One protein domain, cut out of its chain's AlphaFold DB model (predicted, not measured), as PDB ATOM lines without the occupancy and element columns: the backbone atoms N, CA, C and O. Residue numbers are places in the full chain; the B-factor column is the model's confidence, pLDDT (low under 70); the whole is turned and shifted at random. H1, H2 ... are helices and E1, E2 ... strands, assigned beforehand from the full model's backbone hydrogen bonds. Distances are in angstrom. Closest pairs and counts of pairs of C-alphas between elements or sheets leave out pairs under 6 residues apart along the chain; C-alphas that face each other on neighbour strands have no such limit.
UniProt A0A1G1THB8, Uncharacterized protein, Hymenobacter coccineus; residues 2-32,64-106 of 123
ATOM      1  N   LEU A   2     156.197 139.034 173.291       48.16
ATOM      2  CA  LEU A   2     156.868 138.037 174.148       48.16
ATOM      3  C   LEU A   2     155.905 137.641 175.276       48.16
ATOM      4  O   LEU A   2     155.486 138.510 176.040       48.16
ATOM      5  N   PHE A   3     155.519 136.370 175.343       46.88
ATOM      6  CA  PHE A   3     154.689 135.832 176.421       46.88
ATOM      7  C   PHE A   3     155.576 135.003 177.355       46.88
ATOM      8  O   PHE A   3     156.105 133.974 176.938       46.88
ATOM      9  N   GLU A   4     155.728 135.449 178.604       53.12
ATOM     10  CA  GLU A   4     156.368 134.678 179.677       53.12
ATOM     11  C   GLU A   4     155.281 133.910 180.443       53.12
ATOM     12  O   GLU A   4     154.468 134.517 181.147       53.12
ATOM     13  N   LEU A   5     155.243 132.578 180.315       54.09
ATOM     14  CA  LEU A   5     154.417 131.741 181.187       54.09
ATOM     15  C   LEU A   5     155.271 131.240 182.356       54.09
ATOM     16  O   LEU A   5     156.340 130.664 182.161       54.09
ATOM     17  N   HIS A   6     154.772 131.432 183.574       55.41
ATOM     18  CA  HIS A   6     155.352 130.856 184.780       55.41
ATOM     19  C   HIS A   6     154.537 129.641 185.207       55.41
ATOM     20  O   HIS A   6     153.418 129.787 185.697       55.41
ATOM     21  N   GLU A   7     155.114 128.453 185.067       64.69
ATOM     22  CA  GLU A   7     154.515 127.217 185.565       64.69
ATOM     23  C   GLU A   7     155.407 126.632 186.666       64.69
ATOM     24  O   GLU A   7     156.614 126.468 186.487       64.69
ATOM     25  N   THR A   8     154.842 126.368 187.844       70.75
ATOM     26  CA  THR A   8     155.580 125.761 188.959       70.75
ATOM     27  C   THR A   8     155.363 124.255 188.974       70.75
ATOM     28  O   THR A   8     154.220 123.808 189.036       70.75
ATOM     29  N   TYR A   9     156.441 123.474 188.995       67.12
ATOM     30  CA  TYR A   9     156.399 122.011 189.077       67.12
ATOM     31  C   TYR A   9     157.239 121.510 190.265       67.12
ATOM     32  O   TYR A   9     158.091 122.235 190.776       67.12
ATOM     33  N   GLN A  10     157.005 120.276 190.724       72.56
ATOM     34  CA  GLN A  10     157.876 119.618 191.708       72.56
ATOM     35  C   GLN A  10     158.933 118.771 191.001       72.56
ATOM     36  O   GLN A  10     158.614 117.999 190.094       72.56
ATOM     37  N   ASP A  11     160.193 118.915 191.400       70.50
ATOM     38  CA  ASP A  11     161.265 118.049 190.920       70.50
ATOM     39  C   ASP A  11     161.255 116.664 191.600       70.50
ATOM     40  O   ASP A  11     160.417 116.353 192.447       70.50
ATOM     41  N   ALA A  12     162.214 115.810 191.231       67.62
ATOM     42  CA  ALA A  12     162.344 114.458 191.783       67.62
ATOM     43  C   ALA A  12     162.663 114.424 193.295       67.62
ATOM     44  O   ALA A  12     162.643 113.355 193.900       67.62
ATOM     45  N   GLN A  13     162.980 115.570 193.899       77.56
ATOM     46  CA  GLN A  13     163.296 115.741 195.317       77.56
ATOM     47  C   GLN A  13     162.140 116.426 196.072       77.56
ATOM     48  O   GLN A  13     162.246 116.654 197.277       77.56
ATOM     49  N   GLY A  14     161.030 116.729 195.385       76.38
ATOM     50  CA  GLY A  14     159.860 117.405 195.943       76.38
ATOM     51  C   GLY A  14     160.028 118.920 196.093       76.38
ATOM     52  O   GLY A  14     159.186 119.560 196.725       76.38
ATOM     53  N   GLN A  15     161.088 119.518 195.538       76.56
ATOM     54  CA  GLN A  15     161.256 120.968 195.556       76.56
ATOM     55  C   GLN A  15     160.412 121.619 194.461       76.56
ATOM     56  O   GLN A  15     160.393 121.165 193.316       76.56
ATOM     57  N   GLN A  16     159.715 122.703 194.814       74.81
ATOM     58  CA  GLN A  16     159.014 123.527 193.834       74.81
ATOM     59  C   GLN A  16     160.015 124.334 193.013       74.81
ATOM     60  O   GLN A  16     160.821 125.089 193.552       74.81
ATOM     61  N   MET A  17     159.909 124.197 191.701       67.31
ATOM     62  CA  MET A  17     160.747 124.854 190.711       67.31
ATOM     63  C   MET A  17     159.842 125.623 189.751       67.31
ATOM     64  O   MET A  17     158.788 125.126 189.353       67.31
ATOM     65  N   ALA A  18     160.238 126.839 189.384       69.50
ATOM     66  CA  ALA A  18     159.560 127.603 188.346       69.50
ATOM     67  C   ALA A  18     160.180 127.257 186.991       69.50
ATOM     68  O   ALA A  18     161.370 127.504 186.791       69.50
ATOM     69  N   ALA A  19     159.379 126.705 186.080       67.69
ATOM     70  CA  ALA A  19     159.766 126.562 184.689       67.69
ATOM     71  C   ALA A  19     159.809 127.948 184.043       67.69
ATOM     72  O   ALA A  19     158.877 128.745 184.198       67.69
ATOM     73  N   ARG A  20     160.894 128.236 183.325       73.00
ATOM     74  CA  ARG A  20     161.020 129.466 182.537       73.00
ATOM     75  C   ARG A  20     161.161 129.131 181.069       73.00
ATOM     76  O   ARG A  20     162.050 128.369 180.687       73.00
ATOM     77  N   TYR A  21     160.315 129.731 180.246       74.69
ATOM     78  CA  TYR A  21     160.406 129.606 178.804       74.69
ATOM     79  C   TYR A  21     159.855 130.843 178.093       74.69
ATOM     80  O   TYR A  21     158.967 131.515 178.613       74.69
ATOM     81  N   ASP A  22     160.355 131.083 176.885       79.38
ATOM     82  CA  ASP A  22     159.797 132.042 175.936       79.38
ATOM     83  C   ASP A  22     159.043 131.304 174.828       79.38
ATOM     84  O   ASP A  22     159.465 130.242 174.368       79.38
ATOM     85  N   LEU A  23     157.946 131.885 174.350       79.88
ATOM     86  CA  LEU A  23     157.285 131.433 173.129       79.88
ATOM     87  C   LEU A  23     157.822 132.210 171.928       79.88
ATOM     88  O   LEU A  23     157.895 133.438 171.944       79.88
ATOM     89  N   VAL A  24     158.195 131.481 170.879       80.88
ATOM     90  CA  VAL A  24     158.687 132.055 169.627       80.88
ATOM     91  C   VAL A  24     157.734 131.686 168.506       80.88
ATOM     92  O   VAL A  24     157.561 130.510 168.198       80.88
ATOM     93  N   GLU A  25     157.137 132.699 167.899       81.88
ATOM     94  CA  GLU A  25     156.255 132.560 166.746       81.88
ATOM     95  C   GLU A  25     157.061 132.810 165.468       81.88
ATOM     96  O   GLU A  25     157.784 133.805 165.366       81.88
ATOM     97  N   ASP A  26     156.943 131.910 164.498       78.94
ATOM     98  CA  ASP A  26     157.446 132.105 163.142       78.94
ATOM     99  C   ASP A  26     156.309 131.940 162.138       78.94
ATOM    100  O   ASP A  26     155.435 131.082 162.295       78.94
ATOM    101  N   SER A  27     156.394 132.714 161.062       76.88
ATOM    102  CA  SER A  27     155.434 132.702 159.966       76.88
ATOM    103  C   SER A  27     156.159 132.494 158.644       76.88
ATOM    104  O   SER A  27     157.247 133.035 158.428       76.88
ATOM    105  N   ALA A  28     155.551 131.735 157.739       72.75
ATOM    106  CA  ALA A  28     156.010 131.616 156.364       72.75
ATOM    107  C   ALA A  28     154.850 131.828 155.394       72.75
ATOM    108  O   ALA A  28     153.776 131.249 155.551       72.75
ATOM    109  N   GLU A  29     155.102 132.644 154.374       71.25
ATOM    110  CA  GLU A  29     154.194 132.821 153.248       71.25
ATOM    111  C   GLU A  29     154.410 131.686 152.244       71.25
ATOM    112  O   GLU A  29     155.526 131.411 151.791       71.25
ATOM    113  N   GLY A  30     153.321 131.005 151.923       63.75
ATOM    114  CA  GLY A  30     153.239 129.979 150.910       63.75
ATOM    115  C   GLY A  30     152.804 130.512 149.549       63.75
ATOM    116  O   GLY A  30     152.572 131.712 149.377       63.75
ATOM    117  N   PRO A  31     152.727 129.625 148.542       63.12
ATOM    118  CA  PRO A  31     152.282 130.007 147.211       63.12
ATOM    119  C   PRO A  31     150.870 130.608 147.242       63.12
ATOM    120  O   PRO A  31     150.067 130.333 148.134       63.12
ATOM    121  N   LEU A  32     150.576 131.447 146.246       58.75
ATOM    122  CA  LEU A  32     149.258 132.051 146.065       58.75
ATOM    123  C   LEU A  32     148.203 130.951 145.909       58.75
ATOM    124  O   LEU A  32     148.239 130.196 144.937       58.75
ATOM    125  N   ALA A  64     149.063 131.715 151.223       65.31
ATOM    126  CA  ALA A  64     148.804 130.905 152.412       65.31
ATOM    127  C   ALA A  64     149.785 131.338 153.509       65.31
ATOM    128  O   ALA A  64     150.990 131.316 153.279       65.31
ATOM    129  N   VAL A  65     149.308 131.740 154.685       67.56
ATOM    130  CA  VAL A  65     150.193 132.067 155.809       67.56
ATOM    131  C   VAL A  65     150.209 130.880 156.760       67.56
ATOM    132  O   VAL A  65     149.179 130.518 157.320       67.56
ATOM    133  N   VAL A  66     151.379 130.268 156.937       72.81
ATOM    134  CA  VAL A  66     151.588 129.212 157.933       72.81
ATOM    135  C   VAL A  66     152.257 129.832 159.149       72.81
ATOM    136  O   VAL A  66     153.382 130.322 159.040       72.81
ATOM    137  N   ASN A  67     151.584 129.785 160.298       77.69
ATOM    138  CA  ASN A  67     152.108 130.245 161.584       77.69
ATOM    139  C   ASN A  67     152.455 129.051 162.469       77.69
ATOM    140  O   ASN A  67     151.708 128.074 162.528       77.69
ATOM    141  N   ARG A  68     153.579 129.126 163.187       78.50
ATOM    142  CA  ARG A  68     153.992 128.071 164.113       78.50
ATOM    143  C   ARG A  68     154.629 128.640 165.369       78.50
ATOM    144  O   ARG A  68     155.490 129.514 165.298       78.50
ATOM    145  N   THR A  69     154.255 128.066 166.507       80.00
ATOM    146  CA  THR A  69     154.766 128.450 167.827       80.00
ATOM    147  C   THR A  69     155.762 127.416 168.340       80.00
ATOM    148  O   THR A  69     155.514 126.210 168.292       80.00
ATOM    149  N   TYR A  70     156.891 127.890 168.856       80.38
ATOM    150  CA  TYR A  70     157.969 127.087 169.423       80.38
ATOM    151  C   TYR A  70     158.235 127.479 170.880       80.38
ATOM    152  O   TYR A  70     158.173 128.655 171.228       80.38
ATOM    153  N   VAL A  71     158.595 126.504 171.720       82.56
ATOM    154  CA  VAL A  71     158.920 126.727 173.140       82.56
ATOM    155  C   VAL A  71     160.427 126.841 173.321       82.56
ATOM    156  O   VAL A  71     161.174 125.916 173.023       82.56
ATOM    157  N   HIS A  72     160.906 127.963 173.830       81.12
ATOM    158  CA  HIS A  72     162.310 128.183 174.140       81.12
ATOM    159  C   HIS A  72     162.518 128.079 175.651       81.12
ATOM    160  O   HIS A  72     162.226 129.023 176.372       81.12
ATOM    161  N   LEU A  73     163.025 126.948 176.146       80.88
ATOM    162  CA  LEU A  73     163.324 126.809 177.574       80.88
ATOM    163  C   LEU A  73     164.482 127.736 177.950       80.88
ATOM    164  O   LEU A  73     165.419 127.922 177.169       80.88
ATOM    165  N   LEU A  74     164.434 128.287 179.159       78.69
ATOM    166  CA  LEU A  74     165.409 129.242 179.667       78.69
ATOM    167  C   LEU A  74     166.124 128.693 180.903       78.69
ATOM    168  O   LEU A  74     165.578 127.935 181.702       78.69
ATOM    169  N   GLY A  75     167.377 129.112 181.086       75.94
ATOM    170  CA  GLY A  75     168.151 128.798 182.286       75.94
ATOM    171  C   GLY A  75     168.313 127.285 182.530       75.94
ATOM    172  O   GLY A  75     168.632 126.553 181.589       75.94
ATOM    173  N   PRO A  76     168.147 126.796 183.775       75.69
ATOM    174  CA  PRO A  76     168.420 125.400 184.128       75.69
ATOM    175  C   PRO A  76     167.482 124.398 183.441       75.69
ATOM    176  O   PRO A  76     167.859 123.236 183.285       75.69
ATOM    177  N   ASP A  77     166.308 124.828 182.967       71.06
ATOM    178  CA  ASP A  77     165.381 123.957 182.241       71.06
ATOM    179  C   ASP A  77     165.949 123.473 180.901       71.06
ATOM    180  O   ASP A  77     165.639 122.362 180.469       71.06
ATOM    181  N   THR A  78     166.875 124.227 180.294       69.50
ATOM    182  CA  THR A  78     167.591 123.811 179.069       69.50
ATOM    183  C   THR A  78     168.438 122.552 179.260       69.50
ATOM    184  O   THR A  78     168.718 121.834 178.298       69.50
ATOM    185  N   LEU A  79     168.849 122.266 180.499       71.88
ATOM    186  CA  LEU A  79     169.701 121.130 180.843       71.88
ATOM    187  C   LEU A  79     168.893 119.880 181.206       71.88
ATOM    188  O   LEU A  79     169.477 118.817 181.423       71.88
ATOM    189  N   ARG A  80     167.559 119.979 181.275       72.75
ATOM    190  CA  ARG A  80     166.695 118.876 181.699       72.75
ATOM    191  C   ARG A  80     166.451 117.915 180.534       72.75
ATOM    192  O   ARG A  80     165.792 118.289 179.563       72.75
ATOM    193  N   PRO A  81     166.896 116.647 180.625       74.50
ATOM    194  CA  PRO A  81     166.746 115.692 179.527       74.50
ATOM    195  C   PRO A  81     165.286 115.469 179.117       74.50
ATOM    196  O   PRO A  81     165.002 115.370 177.928       74.50
ATOM    197  N   ALA A  82     164.368 115.457 180.092       73.62
ATOM    198  CA  ALA A  82     162.935 115.272 179.864       73.62
ATOM    199  C   ALA A  82     162.300 116.409 179.043       73.62
ATOM    200  O   ALA A  82     161.370 116.163 178.283       73.62
ATOM    201  N   LEU A  83     162.823 117.636 179.149       71.88
ATOM    202  CA  LEU A  83     162.295 118.797 178.424       71.88
ATOM    203  C   LEU A  83     163.019 119.057 177.100       71.88
ATOM    204  O   LEU A  83     162.584 119.881 176.301       71.88
ATOM    205  N   ARG A  84     164.099 118.324 176.807       73.75
ATOM    206  CA  ARG A  84     164.909 118.523 175.597       73.75
ATOM    207  C   ARG A  84     164.099 118.410 174.302       73.75
ATOM    208  O   ARG A  84     164.455 119.037 173.310       73.75
ATOM    209  N   GLY A  85     163.025 117.615 174.305       73.50
ATOM    210  CA  GLY A  85     162.114 117.475 173.167       73.50
ATOM    211  C   GLY A  85     161.233 118.701 172.905       73.50
ATOM    212  O   GLY A  85     160.780 118.873 171.777       73.50
ATOM    213  N   LEU A  86     161.022 119.546 173.921       73.69
ATOM    214  CA  LEU A  86     160.246 120.786 173.835       73.69
ATOM    215  C   LEU A  86     161.104 121.977 173.400       73.69
ATOM    216  O   LEU A  86     160.565 122.968 172.922       73.69
ATOM    217  N   GLN A  87     162.430 121.881 173.540       80.94
ATOM    218  CA  GLN A  87     163.352 122.955 173.192       80.94
ATOM    219  C   GLN A  87     163.234 123.348 171.714       80.94
ATOM    220  O   GLN A  87     163.419 122.527 170.810       80.94
ATOM    221  N   CYS A  88     163.017 124.644 171.494       79.44
ATOM    222  CA  CYS A  88     162.921 125.273 170.189       79.44
ATOM    223  C   CYS A  88     164.121 124.876 169.307       79.44
ATOM    224  O   CYS A  88     165.278 125.035 169.720       79.44
ATOM    225  N   PRO A  89     163.879 124.335 168.098       80.00
ATOM    226  CA  PRO A  89     164.950 123.966 167.192       80.00
ATOM    227  C   PRO A  89     165.706 125.201 166.678       80.00
ATOM    228  O   PRO A  89     165.194 126.320 166.632       80.00
ATOM    229  N   VAL A  90     166.948 124.988 166.234       83.44
ATOM    230  CA  VAL A  90     167.779 126.061 165.664       83.44
ATOM    231  C   VAL A  90     167.088 126.745 164.470       83.44
ATOM    232  O   VAL A  90     166.352 126.075 163.737       83.44
ATOM    233  N   PRO A  91     167.346 128.044 164.209       78.06
ATOM    234  CA  PRO A  91     166.639 128.819 163.179       78.06
ATOM    235  C   PRO A  91     166.576 128.151 161.796       78.06
ATOM    236  O   PRO A  91     165.516 128.097 161.181       78.06
ATOM    237  N   ALA A  92     167.680 127.554 161.331       82.00
ATOM    238  CA  ALA A  92     167.723 126.863 160.038       82.00
ATOM    239  C   ALA A  92     166.747 125.673 159.960       82.00
ATOM    240  O   ALA A  92     166.164 125.403 158.911       82.00
ATOM    241  N   ARG A  93     166.543 124.968 161.079       82.38
ATOM    242  CA  ARG A  93     165.604 123.846 161.162       82.38
ATOM    243  C   ARG A  93     164.157 124.337 161.227       82.38
ATOM    244  O   ARG A  93     163.325 123.741 160.555       82.38
ATOM    245  N   ARG A  94     163.880 125.442 161.937       82.06
ATOM    246  CA  ARG A  94     162.555 126.094 161.935       82.06
ATOM    247  C   ARG A  94     162.116 126.465 160.522       82.06
ATOM    248  O   ARG A  94     161.059 126.028 160.081       82.06
ATOM    249  N   ALA A  95     162.983 127.157 159.782       78.00
ATOM    250  CA  ALA A  95     162.715 127.540 158.398       78.00
ATOM    251  C   ALA A  95     162.441 126.322 157.498       78.00
ATOM    252  O   ALA A  95     161.501 126.329 156.707       78.00
ATOM    253  N   ALA A  96     163.228 125.250 157.639       81.06
ATOM    254  CA  ALA A  96     163.022 124.025 156.872       81.06
ATOM    255  C   ALA A  96     161.706 123.308 157.223       81.06
ATOM    256  O   ALA A  96     161.098 122.701 156.347       81.06
ATOM    257  N   GLU A  97     161.265 123.346 158.484       79.12
ATOM    258  CA  GLU A  97     159.970 122.791 158.886       79.12
ATOM    259  C   GLU A  97     158.809 123.612 158.328       79.12
ATOM    260  O   GLU A  97     157.923 123.030 157.713       79.12
ATOM    261  N   LEU A  98     158.848 124.942 158.443       76.25
ATOM    262  CA  LEU A  98     157.826 125.830 157.876       76.25
ATOM    263  C   LEU A  98     157.690 125.649 156.359       76.25
ATOM    264  O   LEU A  98     156.584 125.531 155.840       76.25
ATOM    265  N   GLN A  99     158.813 125.518 155.647       74.19
ATOM    266  CA  GLN A  99     158.797 125.246 154.208       74.19
ATOM    267  C   GLN A  99     158.177 123.891 153.841       74.19
ATOM    268  O   GLN A  99     157.701 123.735 152.719       74.19
ATOM    269  N   LYS A 100     158.197 122.894 154.737       72.69
ATOM    270  CA  LYS A 100     157.530 121.610 154.485       72.69
ATOM    271  C   LYS A 100     156.019 121.757 154.537       72.69
ATOM    272  O   LYS A 100     155.374 121.248 153.631       72.69
ATOM    273  N   PHE A 101     155.481 122.471 155.524       65.50
ATOM    274  CA  PHE A 101     154.041 122.746 155.607       65.50
ATOM    275  C   PHE A 101     153.561 123.520 154.379       65.50
ATOM    276  O   PHE A 101     152.686 123.059 153.656       65.50
ATOM    277  N   VAL A 102     154.274 124.594 154.027       66.25
ATOM    278  CA  VAL A 102     154.020 125.394 152.816       66.25
ATOM    279  C   VAL A 102     153.998 124.563 151.518       66.25
ATOM    280  O   VAL A 102     153.328 124.935 150.559       66.25
ATOM    281  N   ARG A 103     154.764 123.465 151.440       61.09
ATOM    282  CA  ARG A 103     154.868 122.616 150.236       61.09
ATOM    283  C   ARG A 103     153.952 121.394 150.242       61.09
ATOM    284  O   ARG A 103     153.728 120.839 149.171       61.09
ATOM    285  N   SER A 104     153.534 120.926 151.415       56.56
ATOM    286  CA  SER A 104     152.824 119.645 151.559       56.56
ATOM    287  C   SER A 104     151.314 119.827 151.476       56.56
ATOM    288  O   SER A 104     150.636 118.949 150.949       56.56
ATOM    289  N   ASP A 105     150.813 120.990 151.890       51.81
ATOM    290  CA  ASP A 105     149.401 121.334 151.821       51.81
ATOM    291  C   ASP A 105     149.148 122.260 150.628       51.81
ATOM    292  O   ASP A 105     149.113 123.481 150.735       51.81
ATOM    293  N   GLY A 106     148.912 121.665 149.454       48.31
ATOM    294  CA  GLY A 106     148.225 122.357 148.350       48.31
ATOM    295  C   GLY A 106     146.772 122.743 148.691       48.31
ATOM    296  O   GLY A 106     146.076 123.303 147.853       48.31
TER     297      GLY A 106
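What this domain is: This is residues 2 to 32 and 64 to 106 of the 123 residues of an uncharacterized protein of Hymenobacter coccineus (UniProt A0A1G1THB8). Picture a long, strongly twisted ribbon of three strands, in which E2 runs nearly the whole length, E1 pairs along its early part and E3 along its later part. The helix H2 packs slantwise over E2 and E3 toward the end of the ribbon where E2 ends, while the short H1 sits beside the strands just past the end of E3. The printed part has 74 residues with three named strands and then two named helices, in the order E1 E2 E3 H1 H2; the sheet order is E1 - E2 - E3, all antiparallel, and the class is mixed, helices and strands. The whole is a loose rod, with a radius of gyration of the C-alphas of 15.7 A and spans of 53 by 22 by 17 A.

How they stand to each other: Begin with E1, residues 4 to 10, which forms a hairpin with E2, residues 16 to 32. They are antiparallel at 137 degrees, and N 9 and O 17 are within hydrogen-bond range at 2.9 A. E2 is the inner strand; across the cut comes its other neighbour, E3, residues 64 to 73, antiparallel at 161 degrees. Look there at N 24 and O 70, 2.8 A apart, and at N 30 and O 64, 2.7 A apart. The edge strands E1 and E3 are apart. Next comes H1, residues 75 to 79, which is on the sheet at a height of 4.1 A, only just above the sheet's level, and over none of the strands; its closest C-alphas to E2 are those of Asp 77 and Ala 19, 6.7 A. H2, residues 91 to 104, is on the sheet at a height of 7.7 A. It is over E2 and, only just, over E3, with 3 of its C-alphas falling on E3. It runs slantwise to the strands, at 47 degrees to E2 on the local plane. Its closest C-alphas to E2 are those of Val 102 and Gly 30, 5.0 A, and to E3 those of Val 102 and Val 66, 6.8 A. H1 and H2 are apart. Every O i to N i+4 pair is within hydrogen-bond range in H2; in H1 0 of 1 is, but 2 of 2 O i to N i+3 pairs are.

Where its parts are: Find C-alpha 4 at (156.368, 134.678, 179.677), where E1 begins; it covers 19.3 A to C-alpha 10. From C-alpha 16 at (159.014, 123.527, 193.834), E2 runs 49.5 A to C-alpha 32. E3 covers 29.3 A from C-alpha 64 to C-alpha 73, H1 8.0 A from C-alpha 75 to C-alpha 79, and H2 20.2 A from C-alpha 91 to C-alpha 104 at (152.824, 119.645, 151.559).

The domain as a whole: The two C-alphas farthest apart are those of Gln 13 and Leu 32, 53.7 A. Residues 33 to 63 are cut out, and C-alphas 32 and 64 are 6.5 A apart across the cut. The link from H1 to H2, 11 residues, is long; those from E1 to E2 and from E3 to H1 are tight. Mean pLDDT of the printed part is 71.9, and 23 residues are under 70, among them residues 2 to 7 and 101 to 106.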